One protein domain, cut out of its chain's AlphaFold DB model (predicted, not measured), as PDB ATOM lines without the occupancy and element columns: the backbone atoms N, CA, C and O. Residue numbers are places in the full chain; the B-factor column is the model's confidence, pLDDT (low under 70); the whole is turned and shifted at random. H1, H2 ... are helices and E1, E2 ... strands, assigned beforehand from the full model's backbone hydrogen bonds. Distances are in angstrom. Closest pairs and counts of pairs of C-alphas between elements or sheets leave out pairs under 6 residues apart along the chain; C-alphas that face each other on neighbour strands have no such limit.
ATOM      1  N   GLY A   3      12.167  10.751  15.019       84.50
ATOM      2  CA  GLY A   3      12.678  10.707  16.402       84.50
ATOM      3  C   GLY A   3      12.622   9.340  17.102       84.50
ATOM      4  O   GLY A   3      13.140   9.207  18.202       84.50
ATOM      5  N   LYS A   4      12.001   8.316  16.493       91.56
ATOM      6  CA  LYS A   4      12.004   6.935  17.014       91.56
ATOM      7  C   LYS A   4      13.129   6.080  16.419       91.56
ATOM      8  O   LYS A   4      13.295   4.930  16.814       91.56
ATOM      9  N   MET A   5      13.861   6.599  15.432       94.62
ATOM     10  CA  MET A   5      14.972   5.887  14.808       94.62
ATOM     11  C   MET A   5      16.208   5.906  15.704       94.62
ATOM     12  O   MET A   5      16.384   6.816  16.510       94.62
ATOM     13  N   ARG A   6      17.110   4.940  15.509       96.56
ATOM     14  CA  ARG A   6      18.447   4.998  16.112       96.56
ATOM     15  C   ARG A   6      19.156   6.287  15.700       96.56
ATOM     16  O   ARG A   6      19.004   6.725  14.557       96.56
ATOM     17  N   ILE A   7      19.924   6.878  16.612       96.69
ATOM     18  CA  ILE A   7      20.553   8.184  16.394       96.69
ATOM     19  C   ILE A   7      21.471   8.175  15.169       96.69
ATOM     20  O   ILE A   7      21.441   9.105  14.371       96.69
ATOM     21  N   GLU A   8      22.185   7.079  14.917       97.06
ATOM     22  CA  GLU A   8      23.059   6.931  13.748       97.06
ATOM     23  C   GLU A   8      22.266   7.012  12.439       97.06
ATOM     24  O   GLU A   8      22.755   7.519  11.430       97.06
ATOM     25  N   TYR A   9      21.022   6.527  12.438       97.31
ATOM     26  CA  TYR A   9      20.165   6.577  11.256       97.31
ATOM     27  C   TYR A   9      19.602   7.975  11.031       97.31
ATOM     28  O   TYR A   9      19.493   8.398   9.881       97.31
ATOM     29  N   GLN A  10      19.293   8.692  12.114       97.25
ATOM     30  CA  GLN A  10      18.895  10.097  12.053       97.25
ATOM     31  C   GLN A  10      20.033  10.954  11.491       97.25
ATOM     32  O   GLN A  10      19.808  11.729  10.567       97.25
ATOM     33  N   LYS A  11      21.269  10.738  11.959       97.75
ATOM     34  CA  LYS A  11      22.473  11.403  11.440       97.75
ATOM     35  C   LYS A  11      22.702  11.140   9.953       97.75
ATOM     36  O   LYS A  11      22.912  12.070   9.184       97.75
ATOM     37  N   GLN A  12      22.601   9.883   9.516       97.75
ATOM     38  CA  GLN A  12      22.730   9.540   8.093       97.75
ATOM     39  C   GLN A  12      21.658  10.212   7.232       97.75
ATOM     40  O   GLN A  12      21.957  10.703   6.147       97.75
ATOM     41  N   ALA A  13      20.411  10.244   7.702       97.75
ATOM     42  CA  ALA A  13      19.348  10.939   6.992       97.75
ATOM     43  C   ALA A  13      19.584  12.455   6.956       97.75
ATOM     44  O   ALA A  13      19.390  13.066   5.910       97.75
ATOM     45  N   ALA A  14      20.060  13.047   8.056       97.88
ATOM     46  CA  ALA A  14      20.422  14.457   8.114       97.88
ATOM     47  C   ALA A  14      21.504  14.815   7.084       97.88
ATOM     48  O   ALA A  14      21.318  15.763   6.326       97.88
ATOM     49  N   VAL A  15      22.561  14.003   6.970       98.38
ATOM     50  CA  VAL A  15      23.580  14.144   5.915       98.38
ATOM     51  C   VAL A  15      22.944  14.106   4.522       98.38
ATOM     52  O   VAL A  15      23.207  14.985   3.706       98.38
ATOM     53  N   ILE A  16      22.061  13.141   4.243       98.56
ATOM     54  CA  ILE A  16      21.387  13.034   2.937       98.56
ATOM     55  C   ILE A  16      20.542  14.285   2.633       98.56
ATOM     56  O   ILE A  16      20.605  14.806   1.518       98.56
ATOM     57  N   PHE A  17      19.775  14.789   3.606       98.31
ATOM     58  CA  PHE A  17      18.975  16.006   3.434       98.31
ATOM     59  C   PHE A  17      19.847  17.239   3.190       98.31
ATOM     60  O   PHE A  17      19.538  18.030   2.300       98.31
ATOM     61  N   GLN A  18      20.948  17.379   3.931       98.25
ATOM     62  CA  GLN A  18      21.899  18.475   3.765       98.25
ATOM     63  C   GLN A  18      22.594  18.456   2.403       98.25
ATOM     64  O   GLN A  18      22.627  19.484   1.731       98.25
ATOM     65  N   LEU A  19      23.036  17.288   1.930       98.50
ATOM     66  CA  LEU A  19      23.608  17.137   0.589       98.50
ATOM     67  C   LEU A  19      22.598  17.490  -0.511       98.50
ATOM     68  O   LEU A  19      22.928  18.235  -1.434       98.50
ATOM     69  N   LEU A  20      21.356  17.004  -0.404       97.94
ATOM     70  CA  LEU A  20      20.298  17.308  -1.372       97.94
ATOM     71  C   LEU A  20      19.941  18.800  -1.386       97.94
ATOM     72  O   LEU A  20      19.773  19.382  -2.458       97.94
ATOM     73  N   HIS A  21      19.821  19.421  -0.213       96.62
ATOM     74  CA  HIS A  21      19.550  20.851  -0.097       96.62
ATOM     75  C   HIS A  21      20.693  21.682  -0.689       96.62
ATOM     76  O   HIS A  21      20.443  22.548  -1.526       96.62
ATOM     77  N   GLN A  22      21.941  21.374  -0.319       97.12
ATOM     78  CA  GLN A  22      23.118  22.103  -0.787       97.12
ATOM     79  C   GLN A  22      23.311  21.981  -2.301       97.12
ATOM     80  O   GLN A  22      23.647  22.970  -2.959       97.12
ATOM     81  N   TRP A  23      23.051  20.796  -2.864       97.19
ATOM     82  CA  TRP A  23      23.048  20.586  -4.309       97.19
ATOM     83  C   TRP A  23      22.027  21.490  -4.996       97.19
ATOM     84  O   TRP A  23      22.398  22.271  -5.864       97.19
ATOM     85  N   ARG A  24      20.760  21.455  -4.564       94.62
ATOM     86  CA  ARG A  24      19.689  22.269  -5.166       94.62
ATOM     87  C   ARG A  24      19.918  23.769  -5.006       94.62
ATOM     88  O   ARG A  24      19.488  24.531  -5.860       94.62
ATOM     89  N   HIS A  25      20.571  24.188  -3.926       93.81
ATOM     90  CA  HIS A  25      20.932  25.587  -3.716       93.81
ATOM     91  C   HIS A  25      22.088  26.037  -4.620       93.81
ATOM     92  O   HIS A  25      22.140  27.194  -5.015       93.81
ATOM     93  N   SER A  26      23.022  25.138  -4.946       93.31
ATOM     94  CA  SER A  26      24.195  25.470  -5.767       93.31
ATOM     95  C   SER A  26      24.007  25.195  -7.260       93.31
ATOM     96  O   SER A  26      24.761  25.731  -8.066       93.31
ATOM     97  N   ILE A  27      23.054  24.336  -7.624       93.62
ATOM     98  CA  ILE A  27      22.814  23.847  -8.982       93.62
ATOM     99  C   ILE A  27      21.296  23.844  -9.210       93.62
ATOM    100  O   ILE A  27      20.614  22.846  -8.982       93.62
ATOM    101  N   LEU A  28      20.764  24.999  -9.620       86.56
ATOM    102  CA  LEU A  28      19.320  25.272  -9.635       86.56
ATOM    103  C   LEU A  28      18.528  24.375 -10.603       86.56
ATOM    104  O   LEU A  28      17.404  23.983 -10.295       86.56
ATOM    105  N   ASP A  29      19.131  24.006 -11.736       88.56
ATOM    106  CA  ASP A  29      18.430  23.341 -12.844       88.56
ATOM    107  C   ASP A  29      18.597  21.816 -12.879       88.56
ATOM    108  O   ASP A  29      18.143  21.163 -13.820       88.56
ATOM    109  N   GLN A  30      19.259  21.215 -11.884       91.31
ATOM    110  CA  GLN A  30      19.514  19.772 -11.883       91.31
ATOM    111  C   GLN A  30      19.139  19.119 -10.558       91.31
ATOM    112  O   GLN A  30      19.551  19.544  -9.478       91.31
ATOM    113  N   ASN A  31      18.402  18.012 -10.645       94.75
ATOM    114  CA  ASN A  31      18.209  17.126  -9.501       94.75
ATOM    115  C   ASN A  31      19.533  16.444  -9.143       94.75
ATOM    116  O   ASN A  31      20.354  16.204 -10.021       94.75
ATOM    117  N   LEU A  32      19.717  16.104  -7.866       97.31
ATOM    118  CA  LEU A  32      20.921  15.424  -7.396       97.31
ATOM    119  C   LEU A  32      20.978  14.002  -7.978       97.31
ATOM    120  O   LEU A  32      20.111  13.190  -7.627       97.31
ATOM    121  N   PRO A  33      21.973  13.662  -8.820       97.44
ATOM    122  CA  PRO A  33      22.133  12.294  -9.288       97.44
ATOM    123  C   PRO A  33      22.367  11.351  -8.108       97.44
ATOM    124  O   PRO A  33      23.109  11.660  -7.173       97.44
ATOM    125  N   GLY A  34      21.751  10.172  -8.142       97.44
ATOM    126  CA  GLY A  34      21.906   9.172  -7.088       97.44
ATOM    127  C   GLY A  34      23.361   8.744  -6.932       97.44
ATOM    128  O   GLY A  34      23.849   8.635  -5.811       97.44
ATOM    129  N   LEU A  35      24.093   8.603  -8.039       97.50
ATOM    130  CA  LEU A  35      25.506   8.246  -7.976       97.50
ATOM    131  C   LEU A  35      26.349   9.335  -7.286       97.50
ATOM    132  O   LEU A  35      27.182   9.011  -6.440       97.50
ATOM    133  N   VAL A  36      26.057  10.616  -7.544       98.25
ATOM    134  CA  VAL A  36      26.669  11.755  -6.833       98.25
ATOM    135  C   VAL A  36      26.356  11.684  -5.338       98.25
ATOM    136  O   VAL A  36      27.272  11.777  -4.523       98.25
ATOM    137  N   LEU A  37      25.095  11.449  -4.949       98.50
ATOM    138  CA  LEU A  37      24.744  11.284  -3.531       98.50
ATOM    139  C   LEU A  37      25.503  10.113  -2.895       98.50
ATOM    140  O   LEU A  37      25.990  10.228  -1.771       98.50
ATOM    141  N   SER A  38      25.612   8.986  -3.602       98.12
ATOM    142  CA  SER A  38      26.349   7.828  -3.104       98.12
ATOM    143  C   SER A  38      27.810   8.168  -2.837       98.12
ATOM    144  O   SER A  38      28.332   7.776  -1.795       98.12
ATOM    145  N   TYR A  39      28.456   8.906  -3.742       98.31
ATOM    146  CA  TYR A  39      29.845   9.312  -3.563       98.31
ATOM    147  C   TYR A  39      30.036  10.354  -2.463       98.31
ATOM    148  O   TYR A  39      30.996  10.257  -1.703       98.31
ATOM    149  N   ALA A  40      29.100  11.290  -2.310       98.31
ATOM    150  CA  ALA A  40      29.175  12.332  -1.289       98.31
ATOM    151  C   ALA A  40      29.101  11.788   0.149       98.31
ATOM    152  O   ALA A  40      29.520  12.459   1.093       98.31
ATOM    153  N   MET A  41      28.579  10.571   0.326       97.69
ATOM    154  CA  MET A  41      28.539   9.883   1.619       97.69
ATOM    155  C   MET A  41      29.843   9.151   1.978       97.69
ATOM    156  O   MET A  41      29.938   8.626   3.090       97.69
ATOM    157  N   TYR A  42      30.818   9.053   1.069       96.69
ATOM    158  CA  TYR A  42      32.119   8.452   1.367       96.69
ATOM    159  C   TYR A  42      33.096   9.482   1.945       96.69
ATOM    160  O   TYR A  42      32.990  10.673   1.652       96.69
ATOM    161  N   PRO A  43      34.077   9.041   2.754       95.19
ATOM    162  CA  PRO A  43      35.131   9.931   3.218       95.19
ATOM    163  C   PRO A  43      35.963  10.450   2.030       95.19
ATOM    164  O   PRO A  43      36.235   9.675   1.106       95.19
ATOM    165  N   PRO A  44      36.463  11.702   2.070       94.69
ATOM    166  CA  PRO A  44      37.260  12.288   0.987       94.69
ATOM    167  C   PRO A  44      38.446  11.431   0.536       94.69
ATOM    168  O   PRO A  44      38.724  11.321  -0.653       94.69
ATOM    169  N   LYS A  45      39.096  10.732   1.471       96.75
ATOM    170  CA  LYS A  45      40.207   9.821   1.172       96.75
ATOM    171  C   LYS A  45      39.871   8.798   0.076       96.75
ATOM    172  O   LYS A  45      40.694   8.554  -0.800       96.75
ATOM    173  N   ALA A  46      38.647   8.263   0.082       96.69
ATOM    174  CA  ALA A  46      38.215   7.275  -0.902       96.69
ATOM    175  C   ALA A  46      38.169   7.844  -2.327       96.69
ATOM    176  O   ALA A  46      38.423   7.104  -3.276       96.69
ATOM    177  N   VAL A  47      37.875   9.145  -2.502       96.75
ATOM    178  CA  VAL A  47      37.921   9.741  -3.841       96.75
ATOM    179  C   VAL A  47      39.351   9.919  -4.320       96.75
ATOM    180  O   VAL A  47      39.599   9.646  -5.486       96.75
ATOM    181  N   PHE A  48      40.294  10.311  -3.462       97.50
ATOM    182  CA  PHE A  48      41.688  10.535  -3.866       97.50
ATOM    183  C   PHE A  48      42.383   9.235  -4.287       97.50
ATOM    184  O   PHE A  48      43.123   9.215  -5.262       97.50
ATOM    185  N   GLU A  49      42.085   8.129  -3.605       97.31
ATOM    186  CA  GLU A  49      42.687   6.818  -3.887       97.31
ATOM    187  C   GLU A  49      42.034   6.086  -5.072       97.31
ATOM    188  O   GLU A  49      42.617   5.153  -5.625       97.31
ATOM    189  N   ALA A  50      40.826   6.488  -5.482       97.06
ATOM    190  CA  ALA A  50      40.121   5.838  -6.582       97.06
ATOM    191  C   ALA A  50      40.840   6.059  -7.931       97.06
ATOM    192  O   ALA A  50      41.260   7.178  -8.229       97.06
ATOM    193  N   PRO A  51      40.945   5.049  -8.809       97.50
ATOM    194  CA  PRO A  51      41.568   5.225 -10.118       97.50
ATOM    195  C   PRO A  51      40.697   6.059 -11.073       97.50
ATOM    196  O   PRO A  51      39.468   6.065 -10.977       97.50
ATOM    197  N   VAL A  52      41.329   6.716 -12.054       97.50
ATOM    198  CA  VAL A  52      40.643   7.353 -13.198       97.50
ATOM    199  C   VAL A  52      40.236   6.272 -14.207       97.50
ATOM    200  O   VAL A  52      40.927   6.025 -15.203       97.50
ATOM    201  N   ALA A  53      39.140   5.580 -13.905       95.94
ATOM    202  CA  ALA A  53      38.639   4.449 -14.674       95.94
ATOM    203  C   ALA A  53      37.107   4.432 -14.732       95.94
ATOM    204  O   ALA A  53      36.426   4.907 -13.825       95.94
ATOM    205  N   LEU A  54      36.578   3.830 -15.799       94.75
ATOM    206  CA  LEU A  54      35.147   3.573 -15.932       94.75
ATOM    207  C   LEU A  54      34.683   2.567 -14.869       94.75
ATOM    208  O   LEU A  54      35.423   1.663 -14.479       94.75
ATOM    209  N   MET A  55      33.441   2.719 -14.422       95.00
ATOM    210  CA  MET A  55      32.825   1.823 -13.445       95.00
ATOM    211  C   MET A  55      32.207   0.619 -14.162       95.00
ATOM    212  O   MET A  55      31.674   0.757 -15.257       95.00
ATOM    213  N   THR A  56      32.240  -0.571 -13.561       93.69
ATOM    214  CA  THR A  56      31.536  -1.735 -14.123       93.69
ATOM    215  C   THR A  56      30.028  -1.645 -13.879       93.69
ATOM    216  O   THR A  56      29.588  -1.088 -12.866       93.69
ATOM    217  N   GLY A  57      29.222  -2.236 -14.764       89.94
ATOM    218  CA  GLY A  57      27.769  -2.303 -14.590       89.94
ATOM    219  C   GLY A  57      27.353  -2.954 -13.267       89.94
ATOM    220  O   GLY A  57      26.436  -2.475 -12.601       89.94
ATOM    221  N   GLU A  58      28.073  -3.989 -12.827       91.50
ATOM    222  CA  GLU A  58      27.862  -4.625 -11.521       91.50
ATOM    223  C   GLU A  58      28.057  -3.642 -10.357       91.50
ATOM    224  O   GLU A  58      27.171  -3.504  -9.510       91.50
ATOM    225  N   THR A  59      29.176  -2.906 -10.350       93.62
ATOM    226  CA  THR A  59      29.483  -1.921  -9.300       93.62
ATOM    227  C   THR A  59      28.419  -0.829  -9.251       93.62
ATOM    228  O   THR A  59      27.973  -0.441  -8.169       93.62
ATOM    229  N   PHE A  60      27.966  -0.357 -10.413       93.44
ATOM    230  CA  PHE A  60      26.904   0.640 -10.506       93.44
ATOM    231  C   PHE A  60      25.577   0.117  -9.954       93.44
ATOM    232  O   PHE A  60      24.983   0.754  -9.083       93.44
ATOM    233  N   ASN A  61      25.134  -1.063 -10.396       90.62
ATOM    234  CA  ASN A  61      23.882  -1.672  -9.940       90.62
ATOM    235  C   ASN A  61      23.895  -1.910  -8.426       90.62
ATOM    236  O   ASN A  61      22.921  -1.591  -7.735       90.62
ATOM    237  N   TRP A  62      25.010  -2.417  -7.895       93.75
ATOM    238  CA  TRP A  62      25.196  -2.607  -6.461       93.75
ATOM    239  C   TRP A  62      25.144  -1.278  -5.698       93.75
ATOM    240  O   TRP A  62      24.441  -1.175  -4.686       93.75
ATOM    241  N   THR A  63      25.821  -0.245  -6.207       95.38
ATOM    242  CA  THR A  63      25.853   1.096  -5.607       95.38
ATOM    243  C   THR A  63      24.454   1.706  -5.562       95.38
ATOM    244  O   THR A  63      23.993   2.127  -4.500       95.38
ATOM    245  N   MET A  64      23.728   1.677  -6.681       95.12
ATOM    246  CA  MET A  64      22.385   2.250  -6.784       95.12
ATOM    247  C   MET A  64      21.353   1.471  -5.960       95.12
ATOM    248  O   MET A  64      20.528   2.085  -5.285       95.12
ATOM    249  N   SER A  65      21.426   0.135  -5.930       94.31
ATOM    250  CA  SER A  65      20.561  -0.690  -5.070       94.31
ATOM    251  C   SER A  65      20.819  -0.431  -3.583       94.31
ATOM    252  O   SER A  65      19.885  -0.317  -2.784       94.31
ATOM    253  N   THR A  66      22.090  -0.302  -3.193       96.50
ATOM    254  CA  THR A  66      22.481   0.015  -1.814       96.50
ATOM    255  C   THR A  66      22.006   1.408  -1.417       96.50
ATOM    256  O   THR A  66      21.492   1.591  -0.308       96.50
ATOM    257  N   LEU A  67      22.125   2.378  -2.325       97.50
ATOM    258  CA  LEU A  67      21.628   3.729  -2.124       97.50
ATOM    259  C   LEU A  67      20.106   3.757  -1.941       97.50
ATOM    260  O   LEU A  67      19.645   4.351  -0.970       97.50
ATOM    261  N   ASP A  68      19.332   3.090  -2.803       96.12
ATOM    262  CA  ASP A  68      17.866   3.038  -2.691       96.12
ATOM    263  C   ASP A  68      17.429   2.466  -1.333       96.12
ATOM    264  O   ASP A  68      16.662   3.090  -0.592       96.12
ATOM    265  N   LYS A  69      18.009   1.327  -0.929       95.75
ATOM    266  CA  LYS A  69      17.755   0.720   0.390       95.75
ATOM    267  C   LYS A  69      18.121   1.668   1.533       95.75
ATOM    268  O   LYS A  69      17.399   1.749   2.533       95.75
ATOM    269  N   ARG A  70      19.232   2.402   1.412       97.19
ATOM    270  CA  ARG A  70      19.659   3.391   2.411       97.19
ATOM    271  C   ARG A  70      18.679   4.561   2.482       97.19
ATOM    272  O   ARG A  70      18.247   4.897   3.577       97.19
ATOM    273  N   ILE A  71      18.267   5.129   1.352       97.12
ATOM    274  CA  ILE A  71      17.286   6.221   1.308       97.12
ATOM    275  C   ILE A  71      15.972   5.775   1.956       97.12
ATOM    276  O   ILE A  71      15.509   6.426   2.893       97.12
ATOM    277  N   ARG A  72      15.417   4.626   1.550       95.00
ATOM    278  CA  ARG A  72      14.162   4.097   2.113       95.00
ATOM    279  C   ARG A  72      14.254   3.872   3.622       95.00
ATOM    280  O   ARG A  72      13.362   4.280   4.363       95.00
ATOM    281  N   SER A  73      15.342   3.254   4.084       95.56
ATOM    282  CA  SER A  73      15.517   2.899   5.498       95.56
ATOM    283  C   SER A  73      15.888   4.075   6.403       95.56
ATOM    284  O   SER A  73      15.596   4.019   7.595       95.56
ATOM    285  N   ARG A  74      16.546   5.120   5.883       96.81
ATOM    286  CA  ARG A  74      17.008   6.273   6.676       96.81
ATOM    287  C   ARG A  74      16.066   7.462   6.591       96.81
ATOM    288  O   ARG A  74      15.764   8.080   7.603       96.81
ATOM    289  N   CYS A  75      15.547   7.741   5.402       96.56
ATOM    290  CA  CYS A  75      14.744   8.932   5.146       96.56
ATOM    291  C   CYS A  75      13.244   8.696   5.355       96.56
ATOM    292  O   CYS A  75      12.460   9.583   5.048       96.56
ATOM    293  N   CYS A  76      12.819   7.537   5.876       93.38
ATOM    294  CA  CYS A  76      11.422   7.273   6.256       93.38
ATOM    295  C   CYS A  76      10.395   7.483   5.123       93.38
ATOM    296  O   CYS A  76       9.263   7.874   5.394       93.38
ATOM    297  N   GLY A  77      10.788   7.271   3.864       91.75
ATOM    298  CA  GLY A  77       9.932   7.541   2.701       91.75
ATOM    299  C   GLY A  77       9.757   9.026   2.359       91.75
ATOM    300  O   GLY A  77       8.903   9.365   1.555       91.75
ATOM    301  N   LEU A  78      10.544   9.931   2.946       95.88
ATOM    302  CA  LEU A  78      10.524  11.360   2.605       95.88
ATOM    303  C   LEU A  78      11.264  11.658   1.293       95.88
ATOM    304  O   LEU A  78      10.969  12.641   0.611       95.88
ATOM    305  N   LEU A  79      12.211  10.793   0.942       97.62
ATOM    306  CA  LEU A  79      12.970  10.830  -0.297       97.62
ATOM    307  C   LEU A  79      12.785   9.518  -1.050       97.62
ATOM    308  O   LEU A  79      12.591   8.463  -0.439       97.62
ATOM    309  N   GLU A  80      12.930   9.588  -2.364       96.38
ATOM    310  CA  GLU A  80      12.977   8.424  -3.236       96.38
ATOM    311  C   GLU A  80      14.005   8.611  -4.352       96.38
ATOM    312  O   GLU A  80      14.343   9.732  -4.750       96.38
ATOM    313  N   LEU A  81      14.508   7.483  -4.845       96.00
ATOM    314  CA  LEU A  81      15.356   7.422  -6.023       96.00
ATOM    315  C   LEU A  81      14.463   7.167  -7.242       96.00
ATOM    316  O   LEU A  81      13.851   6.106  -7.349       96.00
ATOM    317  N   ARG A  82      14.375   8.147  -8.144       93.44
ATOM    318  CA  ARG A  82      13.634   8.041  -9.406       93.44
ATOM    319  C   ARG A  82      14.595   7.747 -10.542       93.44
ATOM    320  O   ARG A  82      15.677   8.325 -10.593       93.44
ATOM    321  N   TYR A  83      14.187   6.890 -11.463       89.69
ATOM    322  CA  TYR A  83      14.928   6.624 -12.689       89.69
ATOM    323  C   TYR A  83      14.241   7.347 -13.842       89.69
ATOM    324  O   TYR A  83      13.017   7.387 -13.897       89.69
ATOM    325  N   ASN A  84      15.014   7.957 -14.738       82.50
ATOM    326  CA  ASN A  84      14.439   8.658 -15.882       82.50
ATOM    327  C   ASN A  84      13.861   7.631 -16.882       82.50
ATOM    328  O   ASN A  84      14.592   6.780 -17.389       82.50
ATOM    329  N   ASP A  85      12.559   7.731 -17.173       59.12
ATOM    330  CA  ASP A  85      11.701   6.715 -17.821       59.12
ATOM    331  C   ASP A  85      12.029   6.343 -19.285       59.12
ATOM    332  O   ASP A  85      11.354   5.506 -19.883       59.12
ATOM    333  N   ASN A  86      13.092   6.882 -19.890       54.56
ATOM    334  CA  ASN A  86      13.436   6.587 -21.291       54.56
ATOM    335  C   ASN A  86      14.021   5.177 -21.522       54.56
ATOM    336  O   ASN A  86      14.386   4.832 -22.645       54.56
ATOM    337  N   THR A  87      14.088   4.333 -20.492       51.62
ATOM    338  CA  THR A  87      14.288   2.887 -20.640       51.62
ATOM    339  C   THR A  87      13.003   2.183 -20.226       51.62
ATOM    340  O   THR A  87      12.673   2.202 -19.044       51.62
ATOM    341  N   LEU A  88      12.324   1.561 -21.199       42.91
ATOM    342  CA  LEU A  88      10.997   0.902 -21.193       42.91
ATOM    343  C   LEU A  88      10.632  -0.033 -20.006       42.91
ATOM    344  O   LEU A  88       9.570  -0.645 -20.037       42.91
ATOM    345  N   ALA A  89      11.456  -0.163 -18.964       47.00
ATOM    346  CA  ALA A  89      11.228  -1.054 -17.828       47.00
ATOM    347  C   ALA A  89      11.550  -0.465 -16.434       47.00
ATOM    348  O   ALA A  89      11.644  -1.244 -15.492       47.00
ATOM    349  N   GLY A  90      11.754   0.852 -16.253       55.22
ATOM    350  CA  GLY A  90      11.928   1.495 -14.922       55.22
ATOM    351  C   GLY A  90      13.190   1.103 -14.118       55.22
ATOM    352  O   GLY A  90      13.601   1.796 -13.194       55.22
ATOM    353  N   TRP A  91      13.834   0.012 -14.508       57.94
ATOM    354  CA  TRP A  91      15.164  -0.480 -14.183       57.94
ATOM    355  C   TRP A  91      15.359  -1.603 -15.210       57.94
ATOM    356  O   TRP A  91      14.803  -2.685 -15.009       57.94
ATOM    357  N   PRO A  92      15.988  -1.382 -16.382       47.25
ATOM    358  CA  PRO A  92      16.119  -2.473 -17.333       47.25
ATOM    359  C   PRO A  92      17.003  -3.519 -16.664       47.25
ATOM    360  O   PRO A  92      18.157  -3.241 -16.333       47.25
ATOM    361  N   GLY A  93      16.403  -4.677 -16.384       50.53
ATOM    362  CA  GLY A  93      17.068  -5.815 -15.779       50.53
ATOM    363  C   GLY A  93      18.422  -6.003 -16.436       50.53
ATOM    364  O   GLY A  93      18.497  -6.178 -17.645       50.53
ATOM    365  N   VAL A  94      19.463  -5.909 -15.612       50.62
ATOM    366  CA  VAL A  94      20.848  -6.164 -15.989       50.62
ATOM    367  C   VAL A  94      21.264  -5.306 -17.189       50.62
ATOM    368  O   VAL A  94      21.270  -5.754 -18.334       50.62
ATOM    369  N   MET A  95      21.730  -4.075 -16.931       56.03
ATOM    370  CA  MET A  95      22.829  -3.588 -17.772       56.03
ATOM    371  C   MET A  95      23.824  -4.736 -17.867       56.03
ATOM    372  O   MET A  95      24.223  -5.246 -16.817       56.03
ATOM    373  N   ASN A  96      24.115  -5.184 -19.092       61.56
ATOM    374  CA  ASN A  96      25.021  -6.301 -19.316       61.56
ATOM    375  C   ASN A  96      26.238  -6.090 -18.408       61.56
ATOM    376  O   ASN A  96      26.755  -4.973 -18.375       61.56
ATOM    377  N   ILE A  97      26.602  -7.084 -17.595       64.12
ATOM    378  CA  ILE A  97      27.608  -6.928 -16.523       64.12
ATOM    379  C   ILE A  97      28.914  -6.341 -17.088       64.12
ATOM    380  O   ILE A  97      29.587  -5.552 -16.424       64.12
ATOM    381  N   ASP A  98      29.173  -6.636 -18.361       73.06
ATOM    382  CA  ASP A  98      30.327  -6.201 -19.139       73.06
ATOM    383  C   ASP A  98      30.258  -4.745 -19.641       73.06
ATOM    384  O   ASP A  98      31.242  -4.217 -20.162       73.06
ATOM    385  N   ASN A  99      29.122  -4.056 -19.498       84.94
ATOM    386  CA  ASN A  99      28.987  -2.669 -19.925       84.94
ATOM    387  C   ASN A  99      29.695  -1.740 -18.935       84.94
ATOM    388  O   ASN A  99      29.357  -1.665 -17.751       84.94
ATOM    389  N   LEU A 100      30.656  -0.983 -19.460       90.75
ATOM    390  CA  LEU A 100      31.317   0.089 -18.733       90.75
ATOM    391  C   LEU A 100      30.374   1.289 -18.603       90.75
ATOM    392  O   LEU A 100      29.793   1.761 -19.579       90.75
ATOM    393  N   ILE A 101      30.250   1.775 -17.377       91.50
ATOM    394  CA  ILE A 101      29.413   2.891 -16.965       91.50
ATOM    395  C   ILE A 101      30.225   4.164 -17.115       91.50
ATOM    396  O   ILE A 101      31.297   4.324 -16.522       91.50
ATOM    397  N   THR A 102      29.692   5.069 -17.922       91.44
ATOM    398  CA  THR A 102      30.270   6.386 -18.150       91.44
ATOM    399  C   THR A 102      29.647   7.415 -17.214       91.44
ATOM    400  O   THR A 102      28.591   7.195 -16.618       91.44
ATOM    401  N   ILE A 103      30.256   8.598 -17.147       92.44
ATOM    402  CA  ILE A 103      29.670   9.763 -16.475       92.44
ATOM    403  C   ILE A 103      28.232  10.044 -16.936       92.44
ATOM    404  O   ILE A 103      27.408  10.499 -16.146       92.44
ATOM    405  N   ALA A 104      27.900   9.712 -18.193       88.81
ATOM    406  CA  ALA A 104      26.578   9.967 -18.732       88.81
ATOM    407  C   ALA A 104      25.489   9.069 -18.118       88.81
ATOM    408  O   ALA A 104      24.326   9.466 -17.995       88.81
ATOM    409  N   ASP A 105      25.886   7.863 -17.721       89.38
ATOM    410  CA  ASP A 105      25.024   6.855 -17.116       89.38
ATOM    411  C   ASP A 105      24.747   7.145 -15.638       89.38
ATOM    412  O   ASP A 105      23.689   6.775 -15.125       89.38
ATOM    413  N   GLY A 106      25.656   7.863 -14.970       86.75
ATOM    414  CA  GLY A 106      25.508   8.258 -13.569       86.75
ATOM    415  C   GLY A 106      24.294   9.155 -13.296       86.75
ATOM    416  O   GLY A 106      23.746   9.117 -12.195       86.75
ATOM    417  N   ASP A 107      23.814   9.875 -14.313       87.31
ATOM    418  CA  ASP A 107      22.671  10.795 -14.210       87.31
ATOM    419  C   ASP A 107      21.309  10.106 -14.455       87.31
ATOM    420  O   ASP A 107      20.262  10.755 -14.453       87.31
ATOM    421  N   ARG A 108      21.284   8.781 -14.679       87.38
ATOM    422  CA  ARG A 108      20.045   8.022 -14.960       87.38
ATOM    423  C   ARG A 108      19.098   7.932 -13.763       87.38
ATOM    424  O   ARG A 108      17.893   7.785 -13.961       87.38
ATOM    425  N   GLY A 109      19.637   7.972 -12.546       91.50
ATOM    426  CA  GLY A 109      18.869   7.960 -11.305       91.50
ATOM    427  C   GLY A 109      19.034   9.281 -10.568       91.50
ATOM    428  O   GLY A 109      20.161   9.721 -10.368       91.50
ATOM    429  N   VAL A 110      17.936   9.890 -10.132       95.88
ATOM    430  CA  VAL A 110      17.921  11.165  -9.408       95.88
ATOM    431  C   VAL A 110      17.210  11.026  -8.070       95.88
ATOM    432  O   VAL A 110      16.201  10.333  -7.940       95.88
ATOM    433  N   VAL A 111      17.742  11.692  -7.053       97.00
ATOM    434  CA  VAL A 111      17.177  11.693  -5.704       97.00
ATOM    435  C   VAL A 111      16.229  12.872  -5.582       97.00
ATOM    436  O   VAL A 111      16.609  14.019  -5.816       97.00
ATOM    437  N   THR A 112      14.984  12.592  -5.214       96.12
ATOM    438  CA  THR A 112      13.933  13.610  -5.128       96.12
ATOM    439  C   THR A 112      13.122  13.455  -3.851       96.12
ATOM    440  O   THR A 112      13.090  12.389  -3.236       96.12
ATOM    441  N   TYR A 113      12.476  14.542  -3.432       96.69
ATOM    442  CA  TYR A 113      11.463  14.471  -2.386       96.69
ATOM    443  C   TYR A 113      10.244  13.720  -2.915       96.69
ATOM    444  O   TYR A 113       9.792  14.007  -4.023       96.69
ATOM    445  N   LEU A 114       9.680  12.827  -2.097       95.75
ATOM    446  CA  LEU A 114       8.488  12.061  -2.472       95.75
ATOM    447  C   LEU A 114       7.315  12.992  -2.838       95.75
ATOM    448  O   LEU A 114       6.559  12.724  -3.768       95.75
ATOM    449  N   HIS A 115       7.180  14.116  -2.124       95.62
ATOM    450  CA  HIS A 115       6.157  15.123  -2.387       95.62
ATOM    451  C   HIS A 115       6.672  16.546  -2.139       95.62
ATOM    452  O   HIS A 115       7.558  16.767  -1.309       95.62
ATOM    453  N   ARG A 116       6.070  17.538  -2.805       94.62
ATOM    454  CA  ARG A 116       6.404  18.962  -2.628       94.62
ATOM    455  C   ARG A 116       6.299  19.409  -1.165       94.62
ATOM    456  O   ARG A 116       7.202  20.075  -0.673       94.62
ATOM    457  N   THR A 117       5.246  18.996  -0.462       96.06
ATOM    458  CA  THR A 117       5.043  19.347   0.958       96.06
ATOM    459  C   THR A 117       6.131  18.784   1.870       96.06
ATOM    460  O   THR A 117       6.398  19.365   2.914       96.06
ATOM    461  N   VAL A 118       6.797  17.687   1.484       95.00
ATOM    462  CA  VAL A 118       7.956  17.173   2.225       95.00
ATOM    463  C   VAL A 118       9.143  18.119   2.073       95.00
ATOM    464  O   VAL A 118       9.802  18.421   3.062       95.00
ATOM    465  N   ALA A 119       9.392  18.620   0.861       94.31
ATOM    466  CA  ALA A 119      10.442  19.608   0.628       94.31
ATOM    467  C   ALA A 119      10.188  20.891   1.438       94.31
ATOM    468  O   ALA A 119      11.104  21.404   2.072       94.31
ATOM    469  N   GLU A 120       8.940  21.371   1.458       95.31
ATOM    470  CA  GLU A 120       8.526  22.547   2.238       95.31
ATOM    471  C   GLU A 120       8.660  22.309   3.751       95.31
ATOM    472  O   GLU A 120       9.162  23.172   4.462       95.31
ATOM    473  N   PHE A 121       8.281  21.123   4.239       95.44
ATOM    474  CA  PHE A 121       8.427  20.749   5.647       95.44
ATOM    475  C   PHE A 121       9.894  20.694   6.088       95.44
ATOM    476  O   PHE A 121      10.240  21.259   7.120       95.44
ATOM    477  N   ILE A 122      10.767  20.046   5.308       95.38
ATOM    478  CA  ILE A 122      12.203  19.961   5.621       95.38
ATOM    479  C   ILE A 122      12.869  21.342   5.555       95.38
ATOM    480  O   ILE A 122      13.770  21.616   6.341       95.38
ATOM    481  N   ALA A 123      12.413  22.221   4.657       94.69
ATOM    482  CA  ALA A 123      12.918  23.586   4.532       94.69
ATOM    483  C   ALA A 123      12.397  24.551   5.616       94.69
ATOM    484  O   ALA A 123      12.885  25.680   5.699       94.69
ATOM    485  N   ALA A 124      11.421  24.149   6.438       96.88
ATOM    486  CA  ALA A 124      10.962  24.967   7.556       96.88
ATOM    487  C   ALA A 124      12.118  25.193   8.544       96.88
ATOM    488  O   ALA A 124      12.794  24.242   8.933       96.88
ATOM    489  N   SER A 125      12.338  26.441   8.967       97.06
ATOM    490  CA  SER A 125      13.535  26.851   9.720       97.06
ATOM    491  C   SER A 125      13.797  26.014  10.973       97.06
ATOM    492  O   SER A 125      14.935  25.627  11.220       97.06
ATOM    493  N   GLU A 126      12.750  25.693  11.735       97.19
ATOM    494  CA  GLU A 126      12.845  24.889  12.962       97.19
ATOM    495  C   GLU A 126      13.258  23.438  12.671       97.19
ATOM    496  O   GLU A 126      14.079  22.855  13.378       97.19
ATOM    497  N   VAL A 127      12.719  22.858  11.594       96.50
ATOM    498  CA  VAL A 127      13.035  21.490  11.167       96.50
ATOM    499  C   VAL A 127      14.452  21.432  10.609       96.50
ATOM    500  O   VAL A 127      15.222  20.544  10.974       96.50
ATOM    501  N   TRP A 128      14.805  22.394   9.758       97.44
ATOM    502  CA  TRP A 128      16.126  22.483   9.152       97.44
ATOM    503  C   TRP A 128      17.225  22.646  10.197       97.44
ATOM    504  O   TRP A 128      18.245  21.963  10.131       97.44
ATOM    505  N   GLN A 129      16.992  23.486  11.208       97.69
ATOM    506  CA  GLN A 129      17.919  23.640  12.320       97.69
ATOM    507  C   GLN A 129      18.162  22.302  13.031       97.69
ATOM    508  O   GLN A 129      19.316  21.919  13.212       97.69
ATOM    509  N   GLY A 130      17.105  21.547  13.347       97.31
ATOM    510  CA  GLY A 130      17.248  20.218  13.946       97.31
ATOM    511  C   GLY A 130      17.999  19.221  13.049       97.31
ATOM    512  O   GLY A 130      18.768  18.396  13.540       97.31
ATOM    513  N   VAL A 131      17.832  19.312  11.725       96.88
ATOM    514  CA  VAL A 131      18.605  18.517  10.753       96.88
ATOM    515  C   VAL A 131      20.093  18.875  10.800       96.88
ATOM    516  O   VAL A 131      20.926  17.970  10.797       96.88
ATOM    517  N   CYS A 132      20.441  20.161  10.864       97.44
ATOM    518  CA  CYS A 132      21.831  20.610  10.983       97.44
ATOM    519  C   CYS A 132      22.458  20.211  12.327       97.44
ATOM    520  O   CYS A 132      23.593  19.739  12.362       97.44
ATOM    521  N   GLU A 133      21.710  20.323  13.427       97.56
ATOM    522  CA  GLU A 133      22.191  19.983  14.771       97.56
ATOM    523  C   GLU A 133      22.659  18.528  14.891       97.56
ATOM    524  O   GLU A 133      23.641  18.247  15.580       97.56
ATOM    525  N   LEU A 134      22.023  17.604  14.163       97.75
ATOM    526  CA  LEU A 134      22.390  16.185  14.157       97.75
ATOM    527  C   LEU A 134      23.781  15.900  13.571       97.75
ATOM    528  O   LEU A 134      24.334  14.836  13.846       97.75
ATOM    529  N   THR A 135      24.342  16.805  12.767       97.25
ATOM    530  CA  THR A 135      25.646  16.612  12.108       97.25
ATOM    531  C   THR A 135      26.760  17.478  12.687       97.25
ATOM    532  O   THR A 135      27.895  17.377  12.227       97.25
ATOM    533  N   ASN A 136      26.470  18.310  13.692       95.69
ATOM    534  CA  ASN A 136      27.448  19.232  14.278       95.69
ATOM    535  C   ASN A 136      28.683  18.521  14.855       95.69
ATOM    536  O   ASN A 136      29.765  19.099  14.891       95.69
ATOM    537  N   ASP A 137      28.544  17.265  15.280       95.50
ATOM    538  CA  ASP A 137      29.631  16.461  15.842       95.50
ATOM    539  C   ASP A 137      30.330  15.547  14.816       95.50
ATOM    540  O   ASP A 137      31.203  14.764  15.184       95.50
ATOM    541  N   MET A 138      29.969  15.623  13.528       91.12
ATOM    542  CA  MET A 138      30.416  14.666  12.504       91.12
ATOM    543  C   MET A 138      31.633  15.109  11.677       91.12
ATOM    544  O   MET A 138      31.984  14.406  10.734       91.12
ATOM    545  N   ALA A 139      32.261  16.254  11.978       93.19
ATOM    546  CA  ALA A 139      33.271  16.877  11.103       93.19
ATOM    547  C   ALA A 139      32.822  16.905   9.621       93.19
ATOM    548  O   ALA A 139      33.609  16.696   8.698       93.19
ATOM    549  N   PHE A 140      31.517  17.086   9.409       95.56
ATOM    550  CA  PHE A 140      30.866  16.975   8.114       95.56
ATOM    551  C   PHE A 140      30.759  18.359   7.473       95.56
ATOM    552  O   PHE A 140      30.138  19.255   8.037       95.56
ATOM    553  N   ASP A 141      31.326  18.509   6.276       97.00
ATOM    554  CA  ASP A 141      31.130  19.679   5.419       97.00
ATOM    555  C   ASP A 141      30.449  19.253   4.114       97.00
ATOM    556  O   ASP A 141      30.991  18.469   3.327       97.00
ATOM    557  N   CYS A 142      29.253  19.794   3.870       97.50
ATOM    558  CA  CYS A 142      28.456  19.461   2.690       97.50
ATOM    559  C   CYS A 142      29.200  19.758   1.390       97.50
ATOM    560  O   CYS A 142      29.126  18.977   0.443       97.50
ATOM    561  N   ASN A 143      29.899  20.894   1.333       98.00
ATOM    562  CA  ASN A 143      30.580  21.325   0.118       98.00
ATOM    563  C   ASN A 143      31.738  20.384  -0.228       98.00
ATOM    564  O   ASN A 143      31.856  19.965  -1.371       98.00
ATOM    565  N   SER A 144      32.536  19.971   0.749       97.88
ATOM    566  CA  SER A 144      33.639  19.026   0.548       97.88
ATOM    567  C   SER A 144      33.130  17.654   0.127       97.88
ATOM    568  O   SER A 144      33.633  17.080  -0.835       97.88
ATOM    569  N   SER A 145      32.069  17.152   0.764       98.25
ATOM    570  CA  SER A 145      31.413  15.909   0.343       98.25
ATOM    571  C   SER A 145      30.905  15.974  -1.103       98.25
ATOM    572  O   SER A 145      31.095  15.027  -1.869       98.25
ATOM    573  N   LEU A 146      30.299  17.089  -1.518       98.56
ATOM    574  CA  LEU A 146      29.860  17.272  -2.905       98.56
ATOM    575  C   LEU A 146      31.037  17.459  -3.872       98.56
ATOM    576  O   LEU A 146      30.994  16.913  -4.972       98.56
ATOM    577  N   ALA A 147      32.117  18.132  -3.465       98.50
ATOM    578  CA  ALA A 147      33.350  18.215  -4.247       98.50
ATOM    579  C   ALA A 147      33.956  16.819  -4.473       98.50
ATOM    580  O   ALA A 147      34.261  16.466  -5.613       98.50
ATOM    581  N   SER A 148      34.035  15.991  -3.422       98.50
ATOM    582  CA  SER A 148      34.415  14.576  -3.517       98.50
ATOM    583  C   SER A 148      33.548  13.830  -4.524       98.50
ATOM    584  O   SER A 148      34.072  13.137  -5.392       98.50
ATOM    585  N   ALA A 149      32.228  13.997  -4.458       98.44
ATOM    586  CA  ALA A 149      31.328  13.334  -5.388       98.44
ATOM    587  C   ALA A 149      31.538  13.771  -6.840       98.44
ATOM    588  O   ALA A 149      31.597  12.921  -7.728       98.44
ATOM    589  N   CYS A 150      31.696  15.072  -7.090       98.44
ATOM    590  CA  CYS A 150      31.975  15.588  -8.425       98.44
ATOM    591  C   CYS A 150      33.295  15.035  -8.981       98.44
ATOM    592  O   CYS A 150      33.325  14.610 -10.133       98.44
ATOM    593  N   LEU A 151      34.354  14.942  -8.169       98.38
ATOM    594  CA  LEU A 151      35.611  14.308  -8.583       98.38
ATOM    595  C   LEU A 151      35.433  12.826  -8.920       98.38
ATOM    596  O   LEU A 151      35.939  12.369  -9.945       98.38
ATOM    597  N   SER A 152      34.689  12.072  -8.104       98.38
ATOM    598  CA  SER A 152      34.378  10.672  -8.408       98.38
ATOM    599  C   SER A 152      33.650  10.539  -9.747       98.38
ATOM    600  O   SER A 152      33.980   9.649 -10.523       98.38
ATOM    601  N   MET A 153      32.724  11.449 -10.062       98.12
ATOM    602  CA  MET A 153      32.048  11.470 -11.363       98.12
ATOM    603  C   MET A 153      32.997  11.802 -12.516       98.12
ATOM    604  O   MET A 153      32.928  11.157 -13.561       98.12
ATOM    605  N   MET A 154      33.918  12.755 -12.336       98.12
ATOM    606  CA  MET A 154      34.927  13.089 -13.352       98.12
ATOM    607  C   MET A 154      35.787  11.874 -13.726       98.12
ATOM    608  O   MET A 154      36.113  11.695 -14.899       98.12
ATOM    609  N   LYS A 155      36.109  11.001 -12.762       97.94
ATOM    610  CA  LYS A 155      36.885   9.768 -13.003       97.94
ATOM    611  C   LYS A 155      36.184   8.771 -13.930       97.94
ATOM    612  O   LYS A 155      36.866   7.974 -14.571       97.94
ATOM    613  N   LEU A 156      34.856   8.860 -14.047       96.75
ATOM    614  CA  LEU A 156      34.030   8.032 -14.933       96.75
ATOM    615  C   LEU A 156      33.911   8.594 -16.360       96.75
ATOM    616  O   LEU A 156      33.186   8.032 -17.187       96.75
ATOM    617  N   ALA A 157      34.551   9.724 -16.671       95.81
ATOM    618  CA  ALA A 157      34.532  10.252 -18.028       95.81
ATOM    619  C   ALA A 157      35.302   9.324 -18.984       95.81
ATOM    620  O   ALA A 157      36.306   8.707 -18.632       95.81
ATOM    621  N   ASN A 158      34.827   9.226 -20.226       91.69
ATOM    622  CA  ASN A 158      35.483   8.412 -21.254       91.69
ATOM    623  C   ASN A 158      36.425   9.252 -22.137       91.69
ATOM    624  O   ASN A 158      37.409   8.753 -22.678       91.69
ATOM    625  N   ARG A 159      36.124  10.546 -22.302       92.31
ATOM    626  CA  ARG A 159      36.823  11.453 -23.223       92.31
ATOM    627  C   ARG A 159      37.033  12.819 -22.580       92.31
ATOM    628  O   ARG A 159      36.229  13.251 -21.761       92.31
ATOM    629  N   SER A 160      38.084  13.518 -22.999       89.38
ATOM    630  CA  SER A 160      38.403  14.878 -22.536       89.38
ATOM    631  C   SER A 160      37.391  15.935 -22.976       89.38
ATOM    632  O   SER A 160      37.185  16.921 -22.276       89.38
ATOM    633  N   ASN A 161      36.762  15.734 -24.135       87.62
ATOM    634  CA  ASN A 161      35.781  16.650 -24.708       87.62
ATOM    635  C   ASN A 161      34.352  16.392 -24.209       87.62
ATOM    636  O   ASN A 161      33.401  16.951 -24.756       87.62
ATOM    637  N   ASP A 162      34.186  15.550 -23.187       91.75
ATOM    638  CA  ASP A 162      32.892  15.329 -22.563       91.75
ATOM    639  C   ASP A 162      32.440  16.606 -21.834       91.75
ATOM    640  O   ASP A 162      33.056  17.059 -20.868       91.75
ATOM    641  N   HIS A 163      31.339  17.200 -22.296       93.19
ATOM    642  CA  HIS A 163      30.744  18.375 -21.661       93.19
ATOM    643  C   HIS A 163      30.425  18.142 -20.174       93.19
ATOM    644  O   HIS A 163      30.526  19.083 -19.386       93.19
ATOM    645  N   ARG A 164      30.093  16.903 -19.774       93.94
ATOM    646  CA  ARG A 164      29.828  16.558 -18.372       93.94
ATOM    647  C   ARG A 164      31.103  16.586 -17.547       93.94
ATOM    648  O   ARG A 164      31.061  17.085 -16.431       93.94
ATOM    649  N   LEU A 165      32.239  16.139 -18.088       95.31
ATOM    650  CA  LEU A 165      33.533  16.235 -17.399       95.31
ATOM    651  C   LEU A 165      33.843  17.693 -17.036       95.31
ATOM    652  O   LEU A 165      34.147  17.993 -15.884       95.31
ATOM    653  N   ARG A 166      33.692  18.611 -18.000       93.88
ATOM    654  CA  ARG A 166      33.894  20.048 -17.761       93.88
ATOM    655  C   ARG A 166      32.886  20.610 -16.762       93.88
ATOM    656  O   ARG A 166      33.259  21.398 -15.899       93.88
ATOM    657  N   TRP A 167      31.627  20.204 -16.865       94.44
ATOM    658  CA  TRP A 167      30.591  20.636 -15.935       94.44
ATOM    659  C   TRP A 167      30.885  20.184 -14.495       94.44
ATOM    660  O   TRP A 167      30.851  21.005 -13.582       94.44
ATOM    661  N   TYR A 168      31.262  18.918 -14.289       96.69
ATOM    662  CA  TYR A 168      31.629  18.393 -12.970       96.69
ATOM    663  C   TYR A 168      32.922  19.017 -12.427       96.69
ATOM    664  O   TYR A 168      33.004  19.247 -11.223       96.69
ATOM    665  N   LEU A 169      33.890  19.358 -13.284       96.62
ATOM    666  CA  LEU A 169      35.073  20.135 -12.896       96.62
ATOM    667  C   LEU A 169      34.681  21.515 -12.346       96.62
ATOM    668  O   LEU A 169      35.154  21.921 -11.284       96.62
ATOM    669  N   GLU A 170      33.804  22.234 -13.050       94.69
ATOM    670  CA  GLU A 170      33.312  23.544 -12.607       94.69
ATOM    671  C   GLU A 170      32.482  23.433 -11.317       94.69
ATOM    672  O   GLU A 170      32.639  24.257 -10.413       94.69
ATOM    673  N   ALA A 171      31.654  22.391 -11.185       95.94
ATOM    674  CA  ALA A 171      30.895  22.116  -9.968       95.94
ATOM    675  C   ALA A 171      31.819  21.810  -8.777       95.94
ATOM    676  O   ALA A 171      31.665  22.409  -7.711       95.94
ATOM    677  N   ALA A 172      32.825  20.948  -8.960       97.94
ATOM    678  CA  ALA A 172      33.795  20.607  -7.923       97.94
ATOM    679  C   ALA A 172      34.575  21.845  -7.455       97.94
ATOM    680  O   ALA A 172      34.721  22.065  -6.251       97.94
ATOM    681  N   ALA A 173      35.014  22.694  -8.390       96.75
ATOM    682  CA  ALA A 173      35.660  23.967  -8.081       96.75
ATOM    683  C   ALA A 173      34.728  24.924  -7.317       96.75
ATOM    684  O   ALA A 173      35.142  25.542  -6.333       96.75
ATOM    685  N   GLY A 174      33.459  25.015  -7.726       95.38
ATOM    686  CA  GLY A 174      32.437  25.807  -7.041       95.38
ATOM    687  C   GLY A 174      32.193  25.350  -5.603       95.38
ATOM    688  O   GLY A 174      32.121  26.183  -4.698       95.38
ATOM    689  N   PHE A 175      32.130  24.038  -5.364       97.44
ATOM    690  CA  PHE A 175      32.019  23.490  -4.014       97.44
ATOM    691  C   PHE A 175      33.293  23.718  -3.190       97.44
ATOM    692  O   PHE A 175      33.193  24.168  -2.053       97.44
ATOM    693  N   CYS A 176      34.487  23.536  -3.764       97.69
ATOM    694  CA  CYS A 176      35.750  23.850  -3.081       97.69
ATOM    695  C   CYS A 176      35.835  25.323  -2.655       97.69
ATOM    696  O   CYS A 176      36.331  25.622  -1.572       97.69
ATOM    697  N   ARG A 177      35.319  26.251  -3.471       95.50
ATOM    698  CA  ARG A 177      35.235  27.674  -3.110       95.50
ATOM    699  C   ARG A 177      34.323  27.914  -1.902       95.50
ATOM    700  O   ARG A 177      34.647  28.739  -1.055       95.50
ATOM    701  N   LYS A 178      33.198  27.197  -1.821       95.69
ATOM    702  CA  LYS A 178      32.207  27.323  -0.737       95.69
ATOM    703  C   LYS A 178      32.581  26.550   0.540       95.69
ATOM    704  O   LYS A 178      31.991  26.810   1.587       95.69
ATOM    705  N   ALA A 179      33.554  25.639   0.481       95.69
ATOM    706  CA  ALA A 179      34.035  24.819   1.600       95.69
ATOM    707  C   ALA A 179      34.885  25.622   2.612       95.69
ATOM    708  O   ALA A 179      36.063  25.353   2.829       95.69
ATOM    709  N   THR A 180      34.292  26.650   3.221       92.81
ATOM    710  CA  THR A 180      34.988  27.609   4.104       92.81
ATOM    711  C   THR A 180      35.377  27.047   5.472       92.81
ATOM    712  O   THR A 180      36.267  27.598   6.117       92.81
ATOM    713  N   THR A 181      34.737  25.964   5.913       94.06
ATOM    714  CA  THR A 181      35.041  25.266   7.174       94.06
ATOM    715  C   THR A 181      36.050  24.137   6.999       94.06
ATOM    716  O   THR A 181      36.474  23.539   7.983       94.06
TER     717      THR A 181
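This is residues 3 to 181 of the 441 residues of an uncharacterized protein of Alternaria sp. MG1 (UniProt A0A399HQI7). Look for the short helix H2 in the middle of this domain: H1, H4, H8 and a small sheet of two strands, E1 and E2, stand round it. H9 folds back on H8 as a helical hairpin, H3 packs on H8, and H6 and H7 lie at one end of the domain. The printed part has 179 residues with nine named helices and two named strands, in the order H1 H2 H3 H4 E1 H5 E2 H6 H7 H8 H9; the sheet is antiparallel and the class is mostly helix. The whole is compact, with a radius of gyration of the C-alphas of 16.1 A and spans of 46 by 38 by 28 A.

Start at E1, residues 79 to 83, and E2, residues 109 to 113, antiparallel neighbours with N 80 and O 112 at 2.9 A and N 110 and O 82 at 2.8 A, within hydrogen-bond range. Next find H2, residues 34 to 40, which has 5 pairs of C-alphas within 8 A with E2; the closest are those of Gly 34 and Val 110, 5.0 A apart. Then find H4, residues 57 to 74, which has 7 pairs of C-alphas within 8 A with E1; the closest are those of Asp 68 and Leu 81, 6.1 A apart. H2 touches H4, about perpendicular at 80 degrees, closest at the C-alphas of Ser 38 and Leu 67, 6.3 A. The hub is H8, residues 142 to 155, which touches H2 at a steep tilt of 63 degrees, opposite ways, closest at the C-alphas of Ala 40 and Ser 145, 4.5 A. H9, residues 163 to 178, touches H8 at a shallow tilt of 24 degrees, opposite ways, a helical hairpin closest at the C-alphas of Ala 147 and Ala 172, 4.4 A. H3, residues 44 to 49, touches H8, closest at the C-alphas of Pro 44 and Ser 148, 5.8 A. H5, residues 103 to 106, only just touches H8, with 3 pairs of C-alphas within 8 A, closest at Ile 103 and Met 153, 5.9 A. H1, residues 7 to 26, touches H8 with its residues 15 to 23 alone, closest at the C-alphas of Leu 19 and Cys 142, 5.8 A. H7, residues 125 to 133, touches H1 at a steep tilt of 62 degrees, closest at the C-alphas of Ala 14 and Val 131, 5.2 A. H6, residues 116 to 123, is close to H7 but not clearly touching, with 2 pairs of C-alphas within 8 A. In each helix but H5, too short for such a pair, every O i to N i+4 pair is within hydrogen-bond range.

Find C-alpha 7 at (20.553, 8.184, 16.394), where H1 begins its 28.3 A. H4 covers 25.3 A, H8 20.3 A, and H9 22.8 A to C-alpha 178 at (32.207, 27.323, -0.737).

The C-alphas of Lys 4 and Asn 161 are the farthest apart, 49.0 A, and the printed part has no cut. The link from E1 to H5, residues 84 to 102, is long; within it residues 85 to 97 have pLDDT under 70.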